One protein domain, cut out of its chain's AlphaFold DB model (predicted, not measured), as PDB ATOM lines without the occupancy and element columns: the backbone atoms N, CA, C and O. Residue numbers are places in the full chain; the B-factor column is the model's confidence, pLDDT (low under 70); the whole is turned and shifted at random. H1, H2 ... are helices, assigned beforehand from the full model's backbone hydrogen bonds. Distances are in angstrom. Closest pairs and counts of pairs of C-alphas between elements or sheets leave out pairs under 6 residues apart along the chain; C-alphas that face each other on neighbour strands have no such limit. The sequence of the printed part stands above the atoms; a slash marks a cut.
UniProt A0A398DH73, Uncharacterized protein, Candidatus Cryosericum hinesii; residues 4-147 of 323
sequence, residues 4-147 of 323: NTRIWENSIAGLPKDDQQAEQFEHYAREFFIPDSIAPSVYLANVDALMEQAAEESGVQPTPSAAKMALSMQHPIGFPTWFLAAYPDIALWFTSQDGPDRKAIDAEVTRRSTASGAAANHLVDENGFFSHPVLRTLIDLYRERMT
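This is residues 4 to 147 of the 323 residues of an uncharacterized protein of Candidatus Cryosericum hinesii (UniProt A0A398DH73). Eight mostly crossed helices make a rounded body: the H1-H2 hairpin and the side-by-side helices H3 and H4 make one end, and a V of H7 and H8 makes the other. Short H5 is near the middle, and H6 bridges H4 and H8. The printed part has 144 residues with eight named helices, H1 to H8 in order, and no named strand; the class is all helix. It is compact, with a radius of gyration of the C-alphas of 15.7 A and spans of 44 by 37 by 29 A.

H1, residues 4 to 13, begins at C-alpha 4 (-23.467, 4.605, 17.708). H2 is residues 20 to 33, 18.5 A long; H3 40 to 50; H4 64 to 72; H5 81 to 86; H6 88 to 96. H7, residues 99 to 115, is the longest at 25.0 A. H8, residues 132 to 146, spans 21.1 A and ends at C-alpha 146 (-22.411, 7.275, 41.220).

H1 and H2 touch as a helical hairpin at a shallow tilt of 20 degrees, the closest C-alphas being those of Ile 12 and Glu 26, 5.7 A apart. H1 and H3 only just touch, with 3 pairs of C-alphas within 8 A; the closest are those of Asn 4 and Pro 40. H3 touches H4 at a shallow tilt of 17 degrees, the same way, closest at C-alphas 50 and 70, 5.1 A. H3 touches H5 at a steep tilt of 44 degrees, closest at C-alphas 46 and 85, 5.0 A. H6 touches H4, closest at C-alphas 88 and 65, 5.2 A. H6 touches residues 138 to 142 of H8, about perpendicular at 82 degrees, closest at C-alphas 90 and 142, 6.5 A. Residues 109 to 113 of H7 touch residues 133 to 138 of H8 at a steep tilt of 52 degrees, opposite ways, closest at C-alphas 113 and 133, 5.3 A. In H1 to H8 every O i to N i+4 pair is within hydrogen-bond range.

The farthest C-alphas, those of Gly 14 and Pro 100, are 46.6 A apart. The printed part has no cut; the links H3 to H4 and H7 to H8 are long. Residues 16 to 21, of which 20 to 21 belong to H2, stand free. The mean pLDDT of the printed part is 71.9; 56 residues are under 70, among them 4 to 25, 51 to 60 and 116 to 128.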
ATOM      1  N   ASN A   4     -24.402   3.548  17.315       50.34
ATOM      2  CA  ASN A   4     -23.467   4.605  17.708       50.34
ATOM      3  C   ASN A   4     -22.013   4.221  17.429       50.34
ATOM      4  O   ASN A   4     -21.253   5.019  16.894       50.34
ATOM      5  N   THR A   5     -21.633   2.973  17.727       51.72
ATOM      6  CA  THR A   5     -20.303   2.444  17.397       51.72
ATOM      7  C   THR A   5     -20.059   2.492  15.894       51.72
ATOM      8  O   THR A   5     -18.994   2.920  15.470       51.72
ATOM      9  N   ARG A   6     -21.057   2.115  15.085       51.78
ATOM     10  CA  ARG A   6     -20.945   2.147  13.622       51.78
ATOM     11  C   ARG A   6     -20.808   3.571  13.085       51.78
ATOM     12  O   ARG A   6     -20.041   3.783  12.157       51.78
ATOM     13  N   ILE A   7     -21.542   4.529  13.650       50.44
ATOM     14  CA  ILE A   7     -21.439   5.940  13.252       50.44
ATOM     15  C   ILE A   7     -20.031   6.457  13.554       50.44
ATOM     16  O   ILE A   7     -19.378   6.947  12.643       50.44
ATOM     17  N   TRP A   8     -19.513   6.238  14.768       56.00
ATOM     18  CA  TRP A   8     -18.139   6.629  15.104       56.00
ATOM     19  C   TRP A   8     -17.085   5.935  14.237       56.00
ATOM     20  O   TRP A   8     -16.152   6.586  13.779       56.00
ATOM     21  N   GLU A   9     -17.226   4.631  13.982       54.75
ATOM     22  CA  GLU A   9     -16.315   3.878  13.109       54.75
ATOM     23  C   GLU A   9     -16.322   4.390  11.665       54.75
ATOM     24  O   GLU A   9     -15.274   4.426  11.022       54.75
ATOM     25  N   ASN A  10     -17.478   4.826  11.166       52.03
ATOM     26  CA  ASN A  10     -17.586   5.445   9.850       52.03
ATOM     27  C   ASN A  10     -16.964   6.849   9.842       52.03
ATOM     28  O   ASN A  10     -16.215   7.160   8.918       52.03
ATOM     29  N   SER A  11     -17.198   7.657  10.883       49.56
ATOM     30  CA  SER A  11     -16.622   9.002  11.022       49.56
ATOM     31  C   SER A  11     -15.092   8.991  11.076       49.56
ATOM     32  O   SER A  11     -14.462   9.933  10.610       49.56
ATOM     33  N   ILE A  12     -14.477   7.925  11.603       59.44
ATOM     34  CA  ILE A  12     -13.010   7.797  11.653       59.44
ATOM     35  C   ILE A  12     -12.398   7.116  10.419       59.44
ATOM     36  O   ILE A  12     -11.207   7.275  10.167       59.44
ATOM     37  N   ALA A  13     -13.173   6.361   9.631       47.12
ATOM     38  CA  ALA A  13     -12.654   5.591   8.492       47.12
ATOM     39  C   ALA A  13     -12.201   6.456   7.297       47.12
ATOM     40  O   ALA A  13     -11.426   5.981   6.465       47.12
ATOM     41  N   GLY A  14     -12.677   7.703   7.215       50.12
ATOM     42  CA  GLY A  14     -12.377   8.654   6.139       50.12
ATOM     43  C   GLY A  14     -11.422   9.786   6.526       50.12
ATOM     44  O   GLY A  14     -11.195  10.681   5.716       50.12
ATOM     45  N   LEU A  15     -10.874   9.768   7.744       46.66
ATOM     46  CA  LEU A  15     -10.052  10.867   8.243       46.66
ATOM     47  C   LEU A  15      -8.728  10.998   7.465       46.66
ATOM     48  O   LEU A  15      -8.095   9.982   7.143       46.66
ATOM     49  N   PRO A  16      -8.294  12.234   7.148       48.00
ATOM     50  CA  PRO A  16      -7.040  12.468   6.446       48.00
ATOM     51  C   PRO A  16      -5.860  11.937   7.265       48.00
ATOM     52  O   PRO A  16      -5.706  12.231   8.448       48.00
ATOM     53  N   LYS A  17      -5.015  11.130   6.616       57.78
ATOM     54  CA  LYS A  17      -3.768  10.639   7.213       57.78
ATOM     55  C   LYS A  17      -2.764  11.785   7.303       57.78
ATOM     56  O   LYS A  17      -2.714  12.605   6.391       57.78
ATOM     57  N   ASP A  18      -1.958  11.795   8.363       61.69
ATOM     58  CA  ASP A  18      -0.965  12.835   8.655       61.69
ATOM     59  C   ASP A  18      -1.571  14.211   9.027       61.69
ATOM     60  O   ASP A  18      -0.855  15.216   9.072       61.69
ATOM     61  N   ASP A  19      -2.877  14.271   9.326       59.25
ATOM     62  CA  ASP A  19      -3.528  15.431   9.940       59.25
ATOM     63  C   ASP A  19      -3.586  15.253  11.464       59.25
ATOM     64  O   ASP A  19      -4.253  14.363  11.993       59.25
ATOM     65  N   GLN A  20      -2.891  16.132  12.186       57.69
ATOM     66  CA  GLN A  20      -2.751  16.044  13.639       57.69
ATOM     67  C   GLN A  20      -4.090  16.176  14.386       57.69
ATOM     68  O   GLN A  20      -4.246  15.599  15.462       57.69
ATOM     69  N   GLN A  21      -5.051  16.931  13.849       54.28
ATOM     70  CA  GLN A  21      -6.369  17.104  14.464       54.28
ATOM     71  C   GLN A  21      -7.259  15.890  14.195       54.28
ATOM     72  O   GLN A  21      -7.959  15.433  15.100       54.28
ATOM     73  N   ALA A  22      -7.177  15.326  12.992       53.22
ATOM     74  CA  ALA A  22      -7.893  14.112  12.628       53.22
ATOM     75  C   ALA A  22      -7.387  12.894  13.421       53.22
ATOM     76  O   ALA A  22      -8.187  12.143  13.978       53.22
ATOM     77  N   GLU A  23      -6.068  12.750  13.576       66.25
ATOM     78  CA  GLU A  23      -5.455  11.727  14.434       66.25
ATOM     79  C   GLU A  23      -5.873  11.888  15.905       66.25
ATOM     80  O   GLU A  23      -6.138  10.910  16.609       66.25
ATOM     81  N   GLN A  24      -5.971  13.133  16.375       66.12
ATOM     82  CA  GLN A  24      -6.395  13.452  17.734       66.12
ATOM     83  C   GLN A  24      -7.882  13.134  17.964       66.12
ATOM     84  O   GLN A  24      -8.232  12.570  19.003       66.12
ATOM     85  N   PHE A  25      -8.751  13.423  16.997       64.25
ATOM     86  CA  PHE A  25     -10.165  13.058  17.052       64.25
ATOM     87  C   PHE A  25     -10.386  11.544  16.937       64.25
ATOM     88  O   PHE A  25     -11.156  10.983  17.718       64.25
ATOM     89  N   GLU A  26      -9.667  10.859  16.040       73.19
ATOM     90  CA  GLU A  26      -9.682   9.395  15.955       73.19
ATOM     91  C   GLU A  26      -9.294   8.773  17.301       73.19
ATOM     92  O   GLU A  26      -9.949   7.840  17.777       73.19
ATOM     93  N   HIS A  27      -8.264   9.321  17.949       76.25
ATOM     94  CA  HIS A  27      -7.848   8.890  19.275       76.25
ATOM     95  C   HIS A  27      -8.968   9.059  20.316       76.25
ATOM     96  O   HIS A  27      -9.239   8.122  21.067       76.25
ATOM     97  N   TYR A  28      -9.674  10.195  20.339       79.50
ATOM     98  CA  TYR A  28     -10.821  10.392  21.237       79.50
ATOM     99  C   TYR A  28     -11.952   9.407  20.953       79.50
ATOM    100  O   TYR A  28     -12.461   8.763  21.869       79.50
ATOM    101  N   ALA A  29     -12.321   9.232  19.687       68.81
ATOM    102  CA  ALA A  29     -13.401   8.335  19.309       68.81
ATOM    103  C   ALA A  29     -13.108   6.884  19.727       68.81
ATOM    104  O   ALA A  29     -13.977   6.213  20.286       68.81
ATOM    105  N   ARG A  30     -11.874   6.408  19.516       79.12
ATOM    106  CA  ARG A  30     -11.473   5.027  19.831       79.12
ATOM    107  C   ARG A  30     -11.258   4.767  21.317       79.12
ATOM    108  O   ARG A  30     -11.649   3.706  21.794       79.12
ATOM    109  N   GLU A  31     -10.650   5.703  22.039       83.12
ATOM    110  CA  GLU A  31     -10.314   5.522  23.459       83.12
ATOM    111  C   GLU A  31     -11.445   5.962  24.401       83.12
ATOM    112  O   GLU A  31     -11.479   5.557  25.565       83.12
ATOM    113  N   PHE A  32     -12.369   6.801  23.919       84.69
ATOM    114  CA  PHE A  32     -13.423   7.399  24.733       84.69
ATOM    115  C   PHE A  32     -14.824   7.100  24.207       84.69
ATOM    116  O   PHE A  32     -15.590   6.400  24.874       84.69
ATOM    117  N   PHE A  33     -15.164   7.567  23.009       80.88
ATOM    118  CA  PHE A  33     -16.568   7.596  22.588       80.88
ATOM    119  C   PHE A  33     -17.140   6.210  22.293       80.88
ATOM    120  O   PHE A  33     -18.230   5.878  22.760       80.88
ATOM    121  N   ILE A  34     -16.393   5.377  21.566       73.50
ATOM    122  CA  ILE A  34     -16.801   4.012  21.229       73.50
ATOM    123  C   ILE A  34     -16.882   3.125  22.486       73.50
ATOM    124  O   ILE A  34     -17.934   2.509  22.684       73.50
ATOM    125  N   PRO A  35     -15.854   3.056  23.363       84.38
ATOM    126  CA  PRO A  35     -15.908   2.227  24.569       84.38
ATOM    127  C   PRO A  35     -17.041   2.605  25.525       84.38
ATOM    128  O   PRO A  35     -17.672   1.727  26.114       84.38
ATOM    129  N   ASP A  36     -17.318   3.903  25.658       83.62
ATOM    130  CA  ASP A  36     -18.371   4.400  26.543       83.62
ATOM    131  C   ASP A  36     -19.739   4.501  25.856       83.62
ATOM    132  O   ASP A  36     -20.704   4.884  26.506       83.62
ATOM    133  N   SER A  37     -19.850   4.105  24.581       77.19
ATOM    134  CA  SER A  37     -21.096   4.154  23.796       77.19
ATOM    135  C   SER A  37     -21.746   5.541  23.765       77.19
ATOM    136  O   SER A  37     -22.973   5.664  23.820       77.19
ATOM    137  N   ILE A  38     -20.917   6.581  23.656       76.69
ATOM    138  CA  ILE A  38     -21.363   7.967  23.524       76.69
ATOM    139  C   ILE A  38     -22.207   8.095  22.256       76.69
ATOM    140  O   ILE A  38     -21.784   7.671  21.179       76.69
ATOM    141  N   ALA A  39     -23.403   8.660  22.378       70.50
ATOM    142  CA  ALA A  39     -24.293   8.907  21.256       70.50
ATOM    143  C   ALA A  39     -23.786  10.119  20.448       70.50
ATOM    144  O   ALA A  39     -23.721  11.216  21.007       70.50
ATOM    145  N   PRO A  40     -23.447   9.963  19.151       63.25
ATOM    146  CA  PRO A  40     -22.951  11.063  18.322       63.25
ATOM    147  C   PRO A  40     -23.909  12.258  18.276       63.25
ATOM    148  O   PRO A  40     -23.477  13.392  18.425       63.25
ATOM    149  N   SER A  41     -25.217  12.013  18.154       59.38
ATOM    150  CA  SER A  41     -26.236  13.071  18.120       59.38
ATOM    151  C   SER A  41     -26.302  13.882  19.419       59.38
ATOM    152  O   SER A  41     -26.418  15.102  19.379       59.38
ATOM    153  N   VAL A  42     -26.172  13.222  20.574       70.19
ATOM    154  CA  VAL A  42     -26.155  13.880  21.892       70.19
ATOM    155  C   VAL A  42     -24.843  14.633  22.110       70.19
ATOM    156  O   VAL A  42     -24.849  15.745  22.633       70.19
ATOM    157  N   TYR A  43     -23.721  14.054  21.671       72.94
ATOM    158  CA  TYR A  43     -22.426  14.728  21.675       72.94
ATOM    159  C   TYR A  43     -22.478  16.029  20.866       72.94
ATOM    160  O   TYR A  43     -22.075  17.069  21.379       72.94
ATOM    161  N   LEU A  44     -23.029  15.991  19.650       68.94
ATOM    162  CA  LEU A  44     -23.179  17.171  18.797       68.94
ATOM    163  C   LEU A  44     -24.110  18.218  19.421       68.94
ATOM    164  O   LEU A  44     -23.713  19.372  19.537       68.94
ATOM    165  N   ALA A  45     -25.264  17.813  19.960       68.38
ATOM    166  CA  ALA A  45     -26.156  18.732  20.674       68.38
ATOM    167  C   ALA A  45     -25.465  19.424  21.871       68.38
ATOM    168  O   ALA A  45     -25.718  20.594  22.163       68.38
ATOM    169  N   ASN A  46     -24.561  18.720  22.561       78.06
ATOM    170  CA  ASN A  46     -23.760  19.302  23.637       78.06
ATOM    171  C   ASN A  46     -22.672  20.249  23.126       78.06
ATOM    172  O   ASN A  46     -22.420  21.264  23.775       78.06
ATOM    173  N   VAL A  47     -22.029  19.933  21.996       73.81
ATOM    174  CA  VAL A  47     -21.088  20.843  21.328       73.81
ATOM    175  C   VAL A  47     -21.802  22.148  20.979       73.81
ATOM    176  O   VAL A  47     -21.326  23.212  21.378       73.81
ATOM    177  N   ASP A  48     -22.975  22.065  20.349       73.44
ATOM    178  CA  ASP A  48     -23.775  23.229  19.955       73.44
ATOM    179  C   ASP A  48     -24.118  24.103  21.167       73.44
ATOM    180  O   ASP A  48     -23.898  25.319  21.160       73.44
ATOM    181  N   ALA A  49     -24.571  23.474  22.257       77.00
ATOM    182  CA  ALA A  49     -24.900  24.170  23.496       77.00
ATOM    183  C   ALA A  49     -23.683  24.850  24.144       77.00
ATOM    184  O   ALA A  49     -23.779  25.997  24.579       77.00
ATOM    185  N   LEU A  50     -22.534  24.170  24.209       70.12
ATOM    186  CA  LEU A  50     -21.304  24.711  24.805       70.12
ATOM    187  C   LEU A  50     -20.654  25.808  23.952       70.12
ATOM    188  O   LEU A  50     -19.878  26.609  24.476       70.12
ATOM    189  N   MET A  51     -20.953  25.847  22.653       67.12
ATOM    190  CA  MET A  51     -20.446  26.846  21.707       67.12
ATOM    191  C   MET A  51     -21.423  28.010  21.464       67.12
ATOM    192  O   MET A  51     -21.138  28.868  20.627       67.12
ATOM    193  N   GLU A  52     -22.548  28.059  22.192       62.19
ATOM    194  CA  GLU A  52     -23.634  29.043  22.023       62.19
ATOM    195  C   GLU A  52     -24.184  29.107  20.585       62.19
ATOM    196  O   GLU A  52     -24.651  30.151  20.116       62.19
ATOM    197  N   GLN A  53     -24.140  27.988  19.863       46.94
ATOM    198  CA  GLN A  53     -24.812  27.863  18.578       46.94
ATOM    199  C   GLN A  53     -26.284  27.542  18.861       46.94
ATOM    200  O   GLN A  53     -26.603  26.707  19.707       46.94
ATOM    201  N   ALA A  54     -27.208  28.279  18.232       40.69
ATOM    202  CA  ALA A  54     -28.626  27.955  18.350       40.69
ATOM    203  C   ALA A  54     -28.795  26.524  17.845       40.69
ATOM    204  O   ALA A  54     -28.360  26.257  16.731       40.69
ATOM    205  N   ALA A  55     -29.377  25.640  18.663       43.53
ATOM    206  CA  ALA A  55     -29.718  24.293  18.234       43.53
ATOM    207  C   ALA A  55     -30.551  24.420  16.953       43.53
ATOM    208  O   ALA A  55     -31.730  24.781  17.010       43.53
ATOM    209  N   GLU A  56     -29.927  24.193  15.797       40.78
ATOM    210  CA  GLU A  56     -30.681  23.855  14.600       40.78
ATOM    211  C   GLU A  56     -31.517  22.630  14.959       40.78
ATOM    212  O   GLU A  56     -31.130  21.871  15.844       40.78
ATOM    213  N   GLU A  57     -32.701  22.504  14.362       42.94
ATOM    214  CA  GLU A  57     -33.779  21.571  14.714       42.94
ATOM    215  C   GLU A  57     -33.372  20.075  14.642       42.94
ATOM    216  O   GLU A  57     -33.998  19.283  13.949       42.94
ATOM    217  N   SER A  58     -32.354  19.637  15.386       41.53
ATOM    218  CA  SER A  58     -31.899  18.252  15.504       41.53
ATOM    219  C   SER A  58     -32.852  17.422  16.360       41.53
ATOM    220  O   SER A  58     -32.659  16.223  16.513       41.53
ATOM    221  N   GLY A  59     -33.873  18.047  16.966       52.03
ATOM    222  CA  GLY A  59     -34.814  17.415  17.896       52.03
ATOM    223  C   GLY A  59     -34.170  16.926  19.204       52.03
ATOM    224  O   GLY A  59     -34.884  16.712  20.185       52.03
ATOM    225  N   VAL A  60     -32.839  16.803  19.252       57.53
ATOM    226  CA  VAL A  60     -32.056  16.309  20.382       57.53
ATOM    227  C   VAL A  60     -31.623  17.493  21.236       57.53
ATOM    228  O   VAL A  60     -30.847  18.350  20.826       57.53
ATOM    229  N   GLN A  61     -32.160  17.550  22.451       74.38
ATOM    230  CA  GLN A  61     -31.769  18.560  23.426       74.38
ATOM    231  C   GLN A  61     -30.381  18.239  24.001       74.38
ATOM    232  O   GLN A  61     -30.079  17.058  24.207       74.38
ATOM    233  N   PRO A  62     -29.561  19.259  24.319       80.88
ATOM    234  CA  PRO A  62     -28.328  19.041  25.059       80.88
ATOM    235  C   PRO A  62     -28.628  18.386  26.404       80.88
ATOM    236  O   PRO A  62     -29.701  18.569  26.996       80.88
ATOM    237  N   THR A  63     -27.660  17.641  26.921       84.44
ATOM    238  CA  THR A  63     -27.822  16.980  28.208       84.44
ATOM    239  C   THR A  63     -27.943  18.004  29.343       84.44
ATOM    240  O   THR A  63     -27.451  19.134  29.222       84.44
ATOM    241  N   PRO A  64     -28.567  17.642  30.482       86.31
ATOM    242  CA  PRO A  64     -28.749  18.564  31.600       86.31
ATOM    243  C   PRO A  64     -27.450  19.232  32.062       86.31
ATOM    244  O   PRO A  64     -27.444  20.431  32.361       86.31
ATOM    245  N   SER A  65     -26.345  18.482  32.101       87.25
ATOM    246  CA  SER A  65     -25.048  19.015  32.510       87.25
ATOM    247  C   SER A  65     -24.447  19.959  31.464       87.25
ATOM    248  O   SER A  65     -23.941  21.020  31.837       87.25
ATOM    249  N   ALA A  66     -24.562  19.648  30.168       83.25
ATOM    250  CA  ALA A  66     -24.100  20.533  29.096       83.25
ATOM    251  C   ALA A  66     -24.915  21.835  29.040       83.25
ATOM    252  O   ALA A  66     -24.343  22.927  29.035       83.25
ATOM    253  N   ALA A  67     -26.243  21.737  29.129       83.06
ATOM    254  CA  ALA A  67     -27.141  22.890  29.190       83.06
ATOM    255  C   ALA A  67     -26.844  23.792  30.401       83.06
ATOM    256  O   ALA A  67     -26.836  25.019  30.297       83.06
ATOM    257  N   LYS A  68     -26.555  23.199  31.567       80.19
ATOM    258  CA  LYS A  68     -26.181  23.951  32.774       80.19
ATOM    259  C   LYS A  68     -24.851  24.690  32.605       80.19
ATOM    260  O   LYS A  68     -24.731  25.827  33.068       80.19
ATOM    261  N   MET A  69     -23.861  24.068  31.964       78.88
ATOM    262  CA  MET A  69     -22.582  24.720  31.666       78.88
ATOM    263  C   MET A  69     -22.776  25.900  30.714       78.88
ATOM    264  O   MET A  69     -22.349  27.003  31.057       78.88
ATOM    265  N   ALA A  70     -23.521  25.702  29.623       75.38
ATOM    266  CA  ALA A  70     -23.863  26.750  28.662       75.38
ATOM    267  C   ALA A  70     -24.546  27.958  29.333       75.38
ATOM    268  O   ALA A  70     -24.116  29.097  29.176       75.38
ATOM    269  N   LEU A  71     -25.555  27.720  30.182       70.00
ATOM    270  CA  LEU A  71     -26.289  28.787  30.881       70.00
ATOM    271  C   LEU A  71     -25.448  29.565  31.904       70.00
ATOM    272  O   LEU A  71     -25.755  30.715  32.212       70.00
ATOM    273  N   SER A  72     -24.433  28.930  32.491       62.34
ATOM    274  CA  SER A  72     -23.627  29.539  33.554       62.34
ATOM    275  C   SER A  72     -22.409  30.309  33.041       62.34
ATOM    276  O   SER A  72     -21.792  31.024  33.833       62.34
ATOM    277  N   MET A  73     -22.052  30.163  31.755       57.75
ATOM    278  CA  MET A  73     -20.807  30.673  31.147       57.75
ATOM    279  C   MET A  73     -19.538  30.334  31.959       57.75
ATOM    280  O   MET A  73     -18.514  31.012  31.872       57.75
ATOM    281  N   GLN A  74     -19.598  29.291  32.792       57.41
ATOM    282  CA  GLN A  74     -18.504  28.840  33.645       57.41
ATOM    283  C   GLN A  74     -18.136  27.418  33.249       57.41
ATOM    284  O   GLN A  74     -18.677  26.442  33.766       57.41
ATOM    285  N   HIS A  75     -17.196  27.307  32.314       66.62
ATOM    286  CA  HIS A  75     -16.659  26.013  31.917       66.62
ATOM    287  C   HIS A  75     -15.698  25.484  32.994       66.62
ATOM    288  O   HIS A  75     -14.801  26.218  33.423       66.62
ATOM    289  N   PRO A  76     -15.863  24.224  33.441       71.81
ATOM    290  CA  PRO A  76     -14.906  23.540  34.303       71.81
ATOM    291  C   PRO A  76     -13.465  23.685  33.798       71.81
ATOM    292  O   PRO A  76     -13.110  23.199  32.724       71.81
ATOM    293  N   ILE A  77     -12.618  24.352  34.585       72.94
ATOM    294  CA  ILE A  77     -11.213  24.586  34.227       72.94
ATOM    295  C   ILE A  77     -10.461  23.251  34.178       72.94
ATOM    296  O   ILE A  77     -10.631  22.397  35.049       72.94
ATOM    297  N   GLY A  78      -9.588  23.104  33.179       67.44
ATOM    298  CA  GLY A  78      -8.730  21.930  33.014       67.44
ATOM    299  C   GLY A  78      -9.357  20.807  32.191       67.44
ATOM    300  O   GLY A  78      -8.694  19.803  31.962       67.44
ATOM    301  N   PHE A  79     -10.584  20.964  31.693       76.06
ATOM    302  CA  PHE A  79     -11.204  20.004  30.779       76.06
ATOM    303  C   PHE A  79     -11.209  20.531  29.340       76.06
ATOM    304  O   PHE A  79     -11.599  21.682  29.127       76.06
ATOM    305  N   PRO A  80     -10.803  19.719  28.348       78.06
ATOM    306  CA  PRO A  80     -10.912  20.104  26.947       78.06
ATOM    307  C   PRO A  80     -12.375  20.045  26.477       78.06
ATOM    308  O   PRO A  80     -13.170  19.252  26.985       78.06
ATOM    309  N   THR A  81     -12.733  20.849  25.473       77.06
ATOM    310  CA  THR A  81     -14.123  20.991  24.991       77.06
ATOM    311  C   THR A  81     -14.752  19.670  24.549       77.06
ATOM    312  O   THR A  81     -15.897  19.402  24.898       77.06
ATOM    313  N   TRP A  82     -14.001  18.801  23.861       80.56
ATOM    314  CA  TRP A  82     -14.496  17.478  23.456       80.56
ATOM    315  C   TRP A  82     -14.924  16.635  24.667       80.56
ATOM    316  O   TRP A  82     -15.910  15.905  24.613       80.56
ATOM    317  N   PHE A  83     -14.213  16.763  25.792       86.19
ATOM    318  CA  PHE A  83     -14.549  16.041  27.013       86.19
ATOM    319  C   PHE A  83     -15.769  16.662  27.688       86.19
ATOM    320  O   PHE A  83     -16.626  15.935  28.172       86.19
ATOM    321  N   LEU A  84     -15.882  17.992  27.689       84.19
ATOM    322  CA  LEU A  84     -17.069  18.677  28.201       84.19
ATOM    323  C   LEU A  84     -18.331  18.314  27.408       84.19
ATOM    324  O   LEU A  84     -19.397  18.220  28.004       84.19
ATOM    325  N   ALA A  85     -18.215  18.075  26.101       80.94
ATOM    326  CA  ALA A  85     -19.338  17.667  25.264       80.94
ATOM    327  C   ALA A  85     -19.710  16.180  25.430       80.94
ATOM    328  O   ALA A  85     -20.892  15.851  25.469       80.94
ATOM    329  N   ALA A  86     -18.727  15.284  25.565       82.56
ATOM    330  CA  ALA A  86     -18.972  13.842  25.706       82.56
ATOM    331  C   ALA A  86     -19.248  13.386  27.151       82.56
ATOM    332  O   ALA A  86     -19.921  12.380  27.368       82.56
ATOM    333  N   TYR A  87     -18.725  14.112  28.140       93.25
ATOM    334  CA  TYR A  87     -18.773  13.764  29.565       93.25
ATOM    335  C   TYR A  87     -19.111  14.980  30.454       93.25
ATOM    336  O   TYR A  87     -18.396  15.266  31.430       93.25
ATOM    337  N   PRO A  88     -20.182  15.733  30.137       89.56
ATOM    338  CA  PRO A  88     -20.525  16.960  30.856       89.56
ATOM    339  C   PRO A  88     -20.845  16.712  32.338       89.56
ATOM    340  O   PRO A  88     -20.513  17.527  33.201       89.56
ATOM    341  N   ASP A  89     -21.456  15.571  32.646       90.56
ATOM    342  CA  ASP A  89     -21.833  15.150  33.995       90.56
ATOM    343  C   ASP A  89     -20.620  14.831  34.872       90.56
ATOM    344  O   ASP A  89     -20.576  15.232  36.036       90.56
ATOM    345  N   ILE A  90     -19.589  14.201  34.309       92.12
ATOM    346  CA  ILE A  90     -18.329  13.925  35.009       92.12
ATOM    347  C   ILE A  90     -17.593  15.222  35.337       92.12
ATOM    348  O   ILE A  90     -17.103  15.386  36.460       92.12
ATOM    349  N   ALA A  91     -17.526  16.158  34.388       86.94
ATOM    350  CA  ALA A  91     -16.864  17.443  34.599       86.94
ATOM    351  C   ALA A  91     -17.551  18.254  35.713       86.94
ATOM    352  O   ALA A  91     -16.883  18.778  36.615       86.94
ATOM    353  N   LEU A  92     -18.888  18.302  35.710       86.19
ATOM    354  CA  LEU A  92     -19.658  18.950  36.773       86.19
ATOM    355  C   LEU A  92     -19.562  18.210  38.108       86.19
ATOM    356  O   LEU A  92     -19.382  18.843  39.150       86.19
ATOM    357  N   TRP A  93     -19.640  16.879  38.100       89.25
ATOM    358  CA  TRP A  93     -19.482  16.074  39.306       89.25
ATOM    359  C   TRP A  93     -18.142  16.362  39.967       89.25
ATOM    360  O   TRP A  93     -18.113  16.701  41.150       89.25
ATOM    361  N   PHE A  94     -17.050  16.299  39.207       85.38
ATOM    362  CA  PHE A  94     -15.702  16.486  39.726       85.38
ATOM    363  C   PHE A  94     -15.470  17.897  40.272       85.38
ATOM    364  O   PHE A  94     -14.851  18.057  41.327       85.38
ATOM    365  N   THR A  95     -15.973  18.921  39.581       82.38
ATOM    366  CA  THR A  95     -15.850  20.322  40.021       82.38
ATOM    367  C   THR A  95     -16.759  20.677  41.190       82.38
ATOM    368  O   THR A  95     -16.433  21.587  41.947       82.38
ATOM    369  N   SER A  96     -17.852  19.939  41.391       83.69
ATOM    370  CA  SER A  96     -18.726  20.113  42.556       83.69
ATOM    371  C   SER A  96     -18.158  19.535  43.859       83.69
ATOM    372  O   SER A  96     -18.697  19.817  44.925       83.69
ATOM    373  N   GLN A  97     -17.082  18.739  43.794       82.06
ATOM    374  CA  GLN A  97     -16.452  18.153  44.978       82.06
ATOM    375  C   GLN A  97     -15.626  19.194  45.731       82.06
ATOM    376  O   GLN A  97     -14.791  19.881  45.139       82.06
ATOM    377  N   ASP A  98     -15.760  19.230  47.054       83.56
ATOM    378  CA  ASP A  98     -14.965  20.087  47.923       83.56
ATOM    379  C   ASP A  98     -14.364  19.323  49.117       83.56
ATOM    380  O   ASP A  98     -14.566  18.122  49.324       83.56
ATOM    381  N   GLY A  99     -13.500  20.009  49.870       82.19
ATOM    382  CA  GLY A  99     -13.023  19.520  51.162       82.19
ATOM    383  C   GLY A  99     -12.316  18.146  51.133       82.19
ATOM    384  O   GLY A  99     -11.428  17.914  50.306       82.19
ATOM    385  N   PRO A 100     -12.609  17.252  52.100       79.56
ATOM    386  CA  PRO A 100     -11.997  15.924  52.190       79.56
ATOM    387  C   PRO A 100     -12.309  15.009  51.001       79.56
ATOM    388  O   PRO A 100     -11.434  14.248  50.585       79.56
ATOM    389  N   ASP A 101     -13.514  15.110  50.438       77.81
ATOM    390  CA  ASP A 101     -13.960  14.249  49.340       77.81
ATOM    391  C   ASP A 101     -13.203  14.574  48.056       77.81
ATOM    392  O   ASP A 101     -12.678  13.670  47.395       77.81
ATOM    393  N   ARG A 102     -13.012  15.870  47.779       82.88
ATOM    394  CA  ARG A 102     -12.159  16.330  46.681       82.88
ATOM    395  C   ARG A 102     -10.735  15.787  46.790       82.88
ATOM    396  O   ARG A 102     -10.213  15.229  45.829       82.88
ATOM    397  N   LYS A 103     -10.124  15.875  47.976       76.38
ATOM    398  CA  LYS A 103      -8.761  15.366  48.215       76.38
ATOM    399  C   LYS A 103      -8.653  13.856  48.016       76.38
ATOM    400  O   LYS A 103      -7.641  13.383  47.504       76.38
ATOM    401  N   ALA A 104      -9.668  13.101  48.430       83.50
ATOM    402  CA  ALA A 104      -9.696  11.655  48.243       83.50
ATOM    403  C   ALA A 104      -9.800  11.280  46.758       83.50
ATOM    404  O   ALA A 104      -9.140  10.337  46.322       83.50
ATOM    405  N   ILE A 105     -10.594  12.023  45.981       82.94
ATOM    406  CA  ILE A 105     -10.711  11.822  44.533       82.94
ATOM    407  C   ILE A 105      -9.400  12.193  43.838       82.94
ATOM    408  O   ILE A 105      -8.885  11.375  43.084       82.94
ATOM    409  N   ASP A 106      -8.810  13.354  44.135       80.00
ATOM    410  CA  ASP A 106      -7.536  13.777  43.535       80.00
ATOM    411  C   ASP A 106      -6.404  12.764  43.813       80.00
ATOM    412  O   ASP A 106      -5.617  12.430  42.922       80.00
ATOM    413  N   ALA A 107      -6.338  12.222  45.036       81.94
ATOM    414  CA  ALA A 107      -5.361  11.196  45.402       81.94
ATOM    415  C   ALA A 107      -5.577   9.882  44.634       81.94
ATOM    416  O   ALA A 107      -4.615   9.264  44.175       81.94
ATOM    417  N   GLU A 108      -6.833   9.463  44.476       86.19
ATOM    418  CA  GLU A 108      -7.181   8.232  43.771       86.19
ATOM    419  C   GLU A 108      -6.955   8.351  42.258       86.19
ATOM    420  O   GLU A 108      -6.395   7.434  41.653       86.19
ATOM    421  N   VAL A 109      -7.301   9.500  41.669       84.25
ATOM    422  CA  VAL A 109      -6.995   9.838  40.274       84.25
ATOM    423  C   VAL A 109      -5.491   9.771  40.051       84.25
ATOM    424  O   VAL A 109      -5.025   9.007  39.212       84.25
ATOM    425  N   THR A 110      -4.709  10.467  40.881       81.31
ATOM    426  CA  THR A 110      -3.241  10.460  40.787       81.31
ATOM    427  C   THR A 110      -2.681   9.037  40.850       81.31
ATOM    428  O   THR A 110      -1.837   8.654  40.036       81.31
ATOM    429  N   ARG A 111      -3.167   8.220  41.790       85.31
ATOM    430  CA  ARG A 111      -2.707   6.839  41.989       85.31
ATOM    431  C   ARG A 111      -3.036   5.928  40.800       85.31
ATOM    432  O   ARG A 111      -2.198   5.114  40.420       85.31
ATOM    433  N   ARG A 112      -4.242   6.021  40.235       84.81
ATOM    434  CA  ARG A 112      -4.667   5.165  39.113       84.81
ATOM    435  C   ARG A 112      -4.067   5.624  37.787       84.81
ATOM    436  O   ARG A 112      -3.547   4.794  37.052       84.81
ATOM    437  N   SER A 113      -4.038   6.928  37.521       75.94
ATOM    438  CA  SER A 113      -3.473   7.459  36.278       75.94
ATOM    439  C   SER A 113      -1.970   7.181  36.166       75.94
ATOM    440  O   SER A 113      -1.493   6.844  35.086       75.94
ATOM    441  N   THR A 114      -1.227   7.231  37.281       76.19
ATOM    442  CA  THR A 114       0.202   6.854  37.297       76.19
ATOM    443  C   THR A 114       0.434   5.364  37.063       76.19
ATOM    444  O   THR A 114       1.384   4.997  36.373       76.19
ATOM    445  N   ALA A 115      -0.440   4.496  37.578       77.19
ATOM    446  CA  ALA A 115      -0.381   3.059  37.311       77.19
ATOM    447  C   ALA A 115      -0.673   2.719  35.836       77.19
ATOM    448  O   ALA A 115      -0.102   1.768  35.308       77.19
ATOM    449  N   SER A 116      -1.505   3.523  35.169       66.69
ATOM    450  CA  SER A 116      -1.855   3.384  33.747       66.69
ATOM    451  C   SER A 116      -0.878   4.081  32.788       66.69
ATOM    452  O   SER A 116      -1.155   4.172  31.596       66.69
ATOM    453  N   GLY A 117       0.270   4.565  33.281       60.62
ATOM    454  CA  GLY A 117       1.348   5.098  32.442       60.62
ATOM    455  C   GLY A 117       1.426   6.622  32.335       60.62
ATOM    456  O   GLY A 117       2.290   7.117  31.612       60.62
ATOM    457  N   ALA A 118       0.605   7.388  33.068       59.97
ATOM    458  CA  ALA A 118       0.849   8.823  33.211       59.97
ATOM    459  C   ALA A 118       2.150   9.049  33.992       59.97
ATOM    460  O   ALA A 118       2.349   8.492  35.077       59.97
ATOM    461  N   ALA A 119       3.041   9.896  33.475       57.25
ATOM    462  CA  ALA A 119       4.188  10.335  34.255       57.25
ATOM    463  C   ALA A 119       3.678  11.055  35.514       57.25
ATOM    464  O   ALA A 119       2.838  11.945  35.420       57.25
ATOM    465  N   ALA A 120       4.203  10.703  36.693       53.81
ATOM    466  CA  ALA A 120       3.738  11.226  37.986       53.81
ATOM    467  C   ALA A 120       3.747  12.765  38.109       53.81
ATOM    468  O   ALA A 120       3.102  13.308  39.002       53.81
ATOM    469  N   ASN A 121       4.437  13.460  37.197       50.88
ATOM    470  CA  ASN A 121       4.542  14.917  37.144       50.88
ATOM    471  C   ASN A 121       3.654  15.581  36.069       50.88
ATOM    472  O   ASN A 121       3.647  16.805  35.984       50.88
ATOM    473  N   HIS A 122       2.915  14.812  35.261       57.03
ATOM    474  CA  HIS A 122       2.124  15.305  34.123       57.03
ATOM    475  C   HIS A 122       0.664  14.842  34.218       57.03
ATOM    476  O   HIS A 122       0.151  14.132  33.360       57.03
ATOM    477  N   LEU A 123      -0.019  15.240  35.299       65.62
ATOM    478  CA  LEU A 123      -1.482  15.104  35.407       65.62
ATOM    479  C   LEU A 123      -2.212  16.029  34.424       65.62
ATOM    480  O   LEU A 123      -3.356  15.774  34.051       65.62
ATOM    481  N   VAL A 124      -1.514  17.078  34.005       66.31
ATOM    482  CA  VAL A 124      -1.945  18.086  33.053       66.31
ATOM    483  C   VAL A 124      -1.016  18.012  31.837       66.31
ATOM    484  O   VAL A 124       0.186  17.772  31.997       66.31
ATOM    485  N   ASP A 125      -1.581  18.150  30.645       65.56
ATOM    486  CA  ASP A 125      -0.875  18.198  29.372       65.56
ATOM    487  C   ASP A 125      -0.173  19.552  29.153       65.56
ATOM    488  O   ASP A 125      -0.191  20.449  30.002       65.56
ATOM    489  N   GLU A 126       0.472  19.702  27.997       66.00
ATOM    490  CA  GLU A 126       1.204  20.918  27.627       66.00
ATOM    491  C   GLU A 126       0.295  22.150  27.453       66.00
ATOM    492  O   GLU A 126       0.776  23.281  27.526       66.00
ATOM    493  N   ASN A 127      -1.014  21.943  27.285       59.41
ATOM    494  CA  ASN A 127      -2.019  22.986  27.076       59.41
ATOM    495  C   ASN A 127      -2.734  23.401  28.369       59.41
ATOM    496  O   ASN A 127      -3.565  24.310  28.351       59.41
ATOM    497  N   GLY A 128      -2.422  22.768  29.502       65.81
ATOM    498  CA  GLY A 128      -3.087  23.062  30.770       65.81
ATOM    499  C   GLY A 128      -4.369  22.256  31.014       65.81
ATOM    500  O   GLY A 128      -5.083  22.554  31.976       65.81
ATOM    501  N   PHE A 129      -4.654  21.231  30.204       75.00
ATOM    502  CA  PHE A 129      -5.790  20.320  30.381       75.00
ATOM    503  C   PHE A 129      -5.392  19.024  31.074       75.00
ATOM    504  O   PHE A 129      -4.256  18.579  30.987       75.00
ATOM    505  N   PHE A 130      -6.331  18.365  31.746       76.31
ATOM    506  CA  PHE A 130      -6.104  17.024  32.268       76.31
ATOM    507  C   PHE A 130      -5.702  16.069  31.143       76.31
ATOM    508  O   PHE A 130      -6.358  15.985  30.107       76.31
ATOM    509  N   SER A 131      -4.620  15.329  31.372       78.56
ATOM    510  CA  SER A 131      -4.117  14.341  30.415       78.56
ATOM    511  C   SER A 131      -5.131  13.214  30.166       78.56
ATOM    512  O   SER A 131      -5.965  12.909  31.023       78.56
ATOM    513  N   HIS A 132      -5.037  12.523  29.025       82.81
ATOM    514  CA  HIS A 132      -5.973  11.438  28.688       82.81
ATOM    515  C   HIS A 132      -6.066  10.335  29.758       82.81
ATOM    516  O   HIS A 132      -7.187   9.941  30.088       82.81
ATOM    517  N   PRO A 133      -4.961   9.868  30.382       82.19
ATOM    518  CA  PRO A 133      -5.056   8.892  31.468       82.19
ATOM    519  C   PRO A 133      -5.852   9.410  32.670       82.19
ATOM    520  O   PRO A 133      -6.556   8.638  33.324       82.19
ATOM    521  N   VAL A 134      -5.760  10.713  32.959       80.50
ATOM    522  CA  VAL A 134      -6.530  11.361  34.027       80.50
ATOM    523  C   VAL A 134      -8.009  11.414  33.662       80.50
ATOM    524  O   VAL A 134      -8.837  10.982  34.462       80.50
ATOM    525  N   LEU A 135      -8.344  11.852  32.448       84.44
ATOM    526  CA  LEU A 135      -9.725  11.895  31.956       84.44
ATOM    527  C   LEU A 135     -10.386  10.507  31.975       84.44
ATOM    528  O   LEU A 135     -11.497  10.358  32.480       84.44
ATOM    529  N   ARG A 136      -9.670   9.472  31.521       89.06
ATOM    530  CA  ARG A 136     -10.128   8.075  31.571       89.06
ATOM    531  C   ARG A 136     -10.374   7.599  33.002       89.06
ATOM    532  O   ARG A 136     -11.421   7.039  33.304       89.06
ATOM    533  N   THR A 137      -9.448   7.909  33.905       88.12
ATOM    534  CA  THR A 137      -9.581   7.567  35.329       88.12
ATOM    535  C   THR A 137     -10.788   8.253  35.979       88.12
ATOM    536  O   THR A 137     -11.452   7.657  36.827       88.12
ATOM    537  N   LEU A 138     -11.078   9.501  35.602       89.12
ATOM    538  CA  LEU A 138     -12.242  10.235  36.101       89.12
ATOM    539  C   LEU A 138     -13.557   9.586  35.659       89.12
ATOM    540  O   LEU A 138     -14.465   9.475  36.483       89.12
ATOM    541  N   ILE A 139     -13.638   9.116  34.411       90.69
ATOM    542  CA  ILE A 139     -14.801   8.373  33.903       90.69
ATOM    543  C   ILE A 139     -15.032   7.113  34.740       90.69
ATOM    544  O   ILE A 139     -16.133   6.907  35.256       90.69
ATOM    545  N   ASP A 140     -13.990   6.305  34.939       90.00
ATOM    546  CA  ASP A 140     -14.098   5.050  35.689       90.00
ATOM    547  C   ASP A 140     -14.539   5.296  37.139       90.00
ATOM    548  O   ASP A 140     -15.457   4.647  37.644       90.00
ATOM    549  N   LEU A 141     -13.934   6.285  37.805       89.31
ATOM    550  CA  LEU A 141     -14.277   6.638  39.185       89.31
ATOM    551  C   LEU A 141     -15.702   7.166  39.324       89.31
ATOM    552  O   LEU A 141     -16.373   6.848  40.309       89.31
ATOM    553  N   TYR A 142     -16.168   7.967  38.368       89.25
ATOM    554  CA  TYR A 142     -17.543   8.450  38.362       89.25
ATOM    555  C   TYR A 142     -18.531   7.285  38.245       89.25
ATOM    556  O   TYR A 142     -19.446   7.172  39.066       89.25
ATOM    557  N   ARG A 143     -18.300   6.367  37.296       86.31
ATOM    558  CA  ARG A 143     -19.149   5.182  37.083       86.31
ATOM    559  C   ARG A 143     -19.178   4.271  38.314       86.31
ATOM    560  O   ARG A 143     -20.250   3.807  38.702       86.31
ATOM    561  N   GLU A 144     -18.032   4.065  38.966       87.62
ATOM    562  CA  GLU A 144     -17.928   3.283  40.207       87.62
ATOM    563  C   GLU A 144     -18.708   3.909  41.371       87.62
ATOM    564  O   GLU A 144     -19.344   3.194  42.147       87.62
ATOM    565  N   ARG A 145     -18.638   5.238  41.529       83.50
ATOM    566  CA  ARG A 145     -19.170   5.929  42.717       83.50
ATOM    567  C   ARG A 145     -20.631   6.328  42.604       83.50
ATOM    568  O   ARG A 145     -21.332   6.310  43.611       83.50
ATOM    569  N   MET A 146     -21.069   6.728  41.417       77.75
ATOM    570  CA  MET A 146     -22.411   7.275  41.220       77.75
ATOM    571  C   MET A 146     -23.420   6.201  40.820       77.75
ATOM    572  O   MET A 146     -24.618   6.426  40.957       77.75
ATOM    573  N   THR A 147     -22.971   5.027  40.351       65.25
ATOM    574  CA  THR A 147     -23.837   3.972  39.777       65.25
ATOM    575  C   THR A 147     -24.794   4.491  38.689       65.25
ATOM    576  O   THR A 147     -25.793   3.848  38.378       65.25
TER     577      THR A 147